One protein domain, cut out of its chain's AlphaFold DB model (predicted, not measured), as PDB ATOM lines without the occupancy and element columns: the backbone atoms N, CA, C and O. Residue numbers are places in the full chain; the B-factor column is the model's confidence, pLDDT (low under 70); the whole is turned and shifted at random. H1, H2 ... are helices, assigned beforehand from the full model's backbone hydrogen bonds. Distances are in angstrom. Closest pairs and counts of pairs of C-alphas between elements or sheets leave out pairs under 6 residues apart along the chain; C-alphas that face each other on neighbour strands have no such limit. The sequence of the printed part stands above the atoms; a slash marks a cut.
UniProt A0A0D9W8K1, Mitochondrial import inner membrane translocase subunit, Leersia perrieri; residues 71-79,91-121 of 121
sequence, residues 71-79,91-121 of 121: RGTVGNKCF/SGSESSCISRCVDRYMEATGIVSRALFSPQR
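This is residues 71 to 79 and 91 to 121 of the 121 residues of the protein "Mitochondrial import inner membrane translocase subunit" of Leersia perrieri (UniProt A0A0D9W8K1). One long straight helix, H2, makes the length of this rod, and a short helix, H1, crosses it slantwise, packed on residues 97 to 105 of H2. Beyond that meeting place residues 107 to 121 stick out free, of which 107 to 117 belong to H2. The printed part has 40 residues with two named helices, H1 then H2 along the chain, and no named strand; the class is all helix. It is only just loose, close to extended, with a radius of gyration of the C-alphas of 13.2 A and spans of 49 by 14 by 9 A.

Begin with H2, residues 92 to 117: find C-alpha 92 at (189.758, 154.737, 96.278), and from there the helix runs 37.5 A to C-alpha 117 at (220.374, 143.295, 77.917). Then turn to H1, residues 71 to 79, which starts at C-alpha 71 at (211.600, 152.765, 90.348) and measures 13.4 A from first to last C-alpha.

Look at Cys 78 and Ile 98, where H1 and H2 touch: their C-alphas, the closest of the two helices, are 5.5 A apart. H2 touches H1 with residues 97 to 105 alone. The two run opposite ways at a steep tilt of 45 degrees, and their centres are 9.5 A apart. Along the backbone of H2 you will find every O i to N i+4 pair within hydrogen-bond range, while in H1 3 of 5 are.

The C-alphas of Ser 91 and Arg 121, the two farthest apart, are 48.6 A from each other. Residues 80 to 90 are not printed, and across this cut, in the link from H1 to H2, C-alphas 79 and 91 are 12.0 A apart. In the B-factor column the mean pLDDT of the printed part is 70.1; look for values under 70 at residues 71 to 74 and 109 to 121.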
ATOM      1  N   ARG A  71     212.898 153.086  89.714       44.84
ATOM      2  CA  ARG A  71     211.600 152.765  90.348       44.84
ATOM      3  C   ARG A  71     210.849 154.018  90.835       44.84
ATOM      4  O   ARG A  71     209.643 153.967  91.046       44.84
ATOM      5  N   GLY A  72     211.532 155.148  90.996       55.12
ATOM      6  CA  GLY A  72     210.914 156.407  91.392       55.12
ATOM      7  C   GLY A  72     210.052 157.076  90.313       55.12
ATOM      8  O   GLY A  72     209.012 157.657  90.617       55.12
ATOM      9  N   THR A  73     210.418 156.944  89.035       61.09
ATOM     10  CA  THR A  73     209.719 157.641  87.939       61.09
ATOM     11  C   THR A  73     208.387 156.989  87.563       61.09
ATOM     12  O   THR A  73     207.464 157.673  87.114       61.09
ATOM     13  N   VAL A  74     208.235 155.677  87.788       68.62
ATOM     14  CA  VAL A  74     206.979 154.960  87.513       68.62
ATOM     15  C   VAL A  74     205.831 155.477  88.374       68.62
ATOM     16  O   VAL A  74     204.712 155.595  87.877       68.62
ATOM     17  N   GLY A  75     206.107 155.872  89.623       72.88
ATOM     18  CA  GLY A  75     205.106 156.466  90.507       72.88
ATOM     19  C   GLY A  75     204.488 157.721  89.891       72.88
ATOM     20  O   GLY A  75     203.266 157.831  89.808       72.88
ATOM     21  N   ASN A  76     205.320 158.609  89.347       72.31
ATOM     22  CA  ASN A  76     204.872 159.855  88.724       72.31
ATOM     23  C   ASN A  76     204.124 159.601  87.408       72.31
ATOM     24  O   ASN A  76     203.094 160.229  87.154       72.31
ATOM     25  N   LYS A  77     204.587 158.645  86.588       74.50
ATOM     26  CA  LYS A  77     203.895 158.269  85.342       74.50
ATOM     27  C   LYS A  77     202.528 157.650  85.616       74.50
ATOM     28  O   LYS A  77     201.559 157.986  84.937       74.50
ATOM     29  N   CYS A  78     202.436 156.788  86.622       81.62
ATOM     30  CA  CYS A  78     201.180 156.177  87.030       81.62
ATOM     31  C   CYS A  78     200.232 157.185  87.675       81.62
ATOM     32  O   CYS A  78     199.040 157.167  87.382       81.62
ATOM     33  N   PHE A  79     200.751 158.120  88.466       80.19
ATOM     34  CA  PHE A  79     199.953 159.195  89.043       80.19
ATOM     35  C   PHE A  79     199.361 160.108  87.961       80.19
ATOM     36  O   PHE A  79     198.154 160.320  87.942       80.19
ATOM     37  N   SER A  91     191.100 159.378  95.563       73.38
ATOM     38  CA  SER A  91     189.908 158.537  95.632       73.38
ATOM     39  C   SER A  91     190.301 157.055  95.615       73.38
ATOM     40  O   SER A  91     191.298 156.666  95.000       73.38
ATOM     41  N   GLY A  92     189.500 156.187  96.242       78.19
ATOM     42  CA  GLY A  92     189.758 154.737  96.278       78.19
ATOM     43  C   GLY A  92     189.896 154.089  94.887       78.19
ATOM     44  O   GLY A  92     190.563 153.065  94.722       78.19
ATOM     45  N   SER A  93     189.305 154.707  93.860       82.81
ATOM     46  CA  SER A  93     189.457 154.300  92.459       82.81
ATOM     47  C   SER A  93     190.838 154.641  91.884       82.81
ATOM     48  O   SER A  93     191.404 153.854  91.126       82.81
ATOM     49  N   GLU A  94     191.402 155.789  92.260       82.31
ATOM     50  CA  GLU A  94     192.704 156.269  91.790       82.31
ATOM     51  C   GLU A  94     193.846 155.498  92.465       82.31
ATOM     52  O   GLU A  94     194.805 155.112  91.797       82.31
ATOM     53  N   SER A  95     193.714 155.169  93.755       79.69
ATOM     54  CA  SER A  95     194.701 154.344  94.466       79.69
ATOM     55  C   SER A  95     194.791 152.933  93.877       79.69
ATOM     56  O   SER A  95     195.885 152.449  93.589       79.69
ATOM     57  N   SER A  96     193.645 152.311  93.582       86.06
ATOM     58  CA  SER A  96     193.589 151.008  92.905       86.06
ATOM     59  C   SER A  96     194.155 151.055  91.479       86.06
ATOM     60  O   SER A  96     194.744 150.077  91.014       86.06
ATOM     61  N   CYS A  97     193.985 152.178  90.772       85.69
ATOM     62  CA  CYS A  97     194.572 152.396  89.450       85.69
ATOM     63  C   CYS A  97     196.103 152.466  89.520       85.69
ATOM     64  O   CYS A  97     196.784 151.804  88.736       85.69
ATOM     65  N   ILE A  98     196.648 153.211  90.488       84.50
ATOM     66  CA  ILE A  98     198.094 153.403  90.644       84.50
ATOM     67  C   ILE A  98     198.792 152.081  90.964       84.50
ATOM     68  O   ILE A  98     199.775 151.765  90.300       84.50
ATOM     69  N   SER A  99     198.273 151.278  91.902       81.31
ATOM     70  CA  SER A  99     198.866 149.970  92.227       81.31
ATOM     71  C   SER A  99     198.974 149.081  90.986       81.31
ATOM     72  O   SER A  99     200.054 148.612  90.642       81.31
ATOM     73  N   ARG A 100     197.878 148.954  90.226       87.56
ATOM     74  CA  ARG A 100     197.854 148.157  88.987       87.56
ATOM     75  C   ARG A 100     198.779 148.715  87.906       87.56
ATOM     76  O   ARG A 100     199.344 147.946  87.132       87.56
ATOM     77  N   CYS A 101     198.918 150.036  87.829       82.56
ATOM     78  CA  CYS A 101     199.804 150.686  86.873       82.56
ATOM     79  C   CYS A 101     201.279 150.391  87.173       82.56
ATOM     80  O   CYS A 101     202.021 150.041  86.258       82.56
ATOM     81  N   VAL A 102     201.692 150.476  88.442       83.88
ATOM     82  CA  VAL A 102     203.081 150.220  88.847       83.88
ATOM     83  C   VAL A 102     203.465 148.764  88.583       83.88
ATOM     84  O   VAL A 102     204.510 148.520  87.981       83.88
ATOM     85  N   ASP A 103     202.607 147.805  88.945       82.88
ATOM     86  CA  ASP A 103     202.847 146.378  88.689       82.88
ATOM     87  C   ASP A 103     203.029 146.083  87.192       82.88
ATOM     88  O   ASP A 103     204.001 145.444  86.780       82.88
ATOM     89  N   ARG A 104     202.137 146.614  86.345       79.75
ATOM     90  CA  ARG A 104     202.222 146.423  84.888       79.75
ATOM     91  C   ARG A 104     203.430 147.112  84.274       79.75
ATOM     92  O   ARG A 104     204.012 146.594  83.324       79.75
ATOM     93  N   TYR A 105     203.829 148.252  84.821       74.44
ATOM     94  CA  TYR A 105     205.026 148.948  84.382       74.44
ATOM     95  C   TYR A 105     206.289 148.154  84.730       74.44
ATOM     96  O   TYR A 105     207.170 148.033  83.883       74.44
ATOM     97  N   MET A 106     206.371 147.564  85.928       75.25
ATOM     98  CA  MET A 106     207.503 146.720  86.334       75.25
ATOM     99  C   MET A 106     207.607 145.462  85.458       75.25
ATOM    100  O   MET A 106     208.702 145.105  85.025       75.25
ATOM    101  N   GLU A 107     206.476 144.829  85.136       78.25
ATOM    102  CA  GLU A 107     206.414 143.665  84.242       78.25
ATOM    103  C   GLU A 107     206.869 144.011  82.814       78.25
ATOM    104  O   GLU A 107     207.743 143.343  82.258       78.25
ATOM    105  N   ALA A 108     206.343 145.097  82.239       71.50
ATOM    106  CA  ALA A 108     206.708 145.550  80.897       71.50
ATOM    107  C   ALA A 108     208.189 145.945  80.808       71.50
ATOM    108  O   ALA A 108     208.900 145.555  79.880       71.50
ATOM    109  N   THR A 109     208.676 146.662  81.817       66.88
ATOM    110  CA  THR A 109     210.082 147.054  81.940       66.88
ATOM    111  C   THR A 109     210.991 145.832  82.100       66.88
ATOM    112  O   THR A 109     212.081 145.781  81.535       66.88
ATOM    113  N   GLY A 110     210.523 144.781  82.780       65.31
ATOM    114  CA  GLY A 110     211.203 143.487  82.875       65.31
ATOM    115  C   GLY A 110     211.407 142.789  81.523       65.31
ATOM    116  O   GLY A 110     212.407 142.102  81.323       65.31
ATOM    117  N   ILE A 111     210.496 142.984  80.567       67.56
ATOM    118  CA  ILE A 111     210.626 142.448  79.204       67.56
ATOM    119  C   ILE A 111     211.587 143.310  78.381       67.56
ATOM    120  O   ILE A 111     212.447 142.773  77.688       67.56
ATOM    121  N   VAL A 112     211.474 144.637  78.482       61.31
ATOM    122  CA  VAL A 112     212.339 145.584  77.757       61.31
ATOM    123  C   VAL A 112     213.784 145.472  78.228       61.31
ATOM    124  O   VAL A 112     214.676 145.338  77.401       61.31
ATOM    125  N   SER A 113     214.020 145.437  79.539       55.94
ATOM    126  CA  SER A 113     215.349 145.203  80.111       55.94
ATOM    127  C   SER A 113     215.941 143.887  79.609       55.94
ATOM    128  O   SER A 113     217.072 143.868  79.140       55.94
ATOM    129  N   ARG A 114     215.172 142.793  79.586       62.06
ATOM    130  CA  ARG A 114     215.627 141.542  78.963       62.06
ATOM    131  C   ARG A 114     215.924 141.710  77.480       62.06
ATOM    132  O   ARG A 114     216.952 141.233  77.048       62.06
ATOM    133  N   ALA A 115     215.098 142.396  76.701       62.50
ATOM    134  CA  ALA A 115     215.346 142.593  75.273       62.50
ATOM    135  C   ALA A 115     216.571 143.486  74.984       62.50
ATOM    136  O   ALA A 115     217.270 143.255  74.001       62.50
ATOM    137  N   LEU A 116     216.839 144.479  75.837       55.25
ATOM    138  CA  LEU A 116     217.979 145.394  75.730       55.25
ATOM    139  C   LEU A 116     219.287 144.769  76.239       55.25
ATOM    140  O   LEU A 116     220.346 145.036  75.680       55.25
ATOM    141  N   PHE A 117     219.217 143.943  77.288       55.22
ATOM    142  CA  PHE A 117     220.374 143.295  77.917       55.22
ATOM    143  C   PHE A 117     220.541 141.819  77.532       55.22
ATOM    144  O   PHE A 117     221.508 141.186  77.953       55.22
ATOM    145  N   SER A 118     219.634 141.243  76.738       51.22
ATOM    146  CA  SER A 118     219.874 139.984  76.036       51.22
ATOM    147  C   SER A 118     220.861 140.286  74.913       51.22
ATOM    148  O   SER A 118     220.491 140.987  73.971       51.22
ATOM    149  N   PRO A 119     222.104 139.781  74.981       47.25
ATOM    150  CA  PRO A 119     223.051 139.957  73.897       47.25
ATOM    151  C   PRO A 119     222.479 139.268  72.654       47.25
ATOM    152  O   PRO A 119     222.442 138.039  72.565       47.25
ATOM    153  N   GLN A 120     221.993 140.056  71.696       50.22
ATOM    154  CA  GLN A 120     221.935 139.603  70.315       50.22
ATOM    155  C   GLN A 120     223.393 139.475  69.872       50.22
ATOM    156  O   GLN A 120     224.085 140.486  69.802       50.22
ATOM    157  N   ARG A 121     223.819 138.211  69.737       43.59
ATOM    158  CA  ARG A 121     225.146 137.692  69.356       43.59
ATOM    159  C   ARG A 121     226.142 138.684  68.760       43.59
ATOM    160  O   ARG A 121     225.806 139.316  67.737       43.59
TER     161      ARG A 121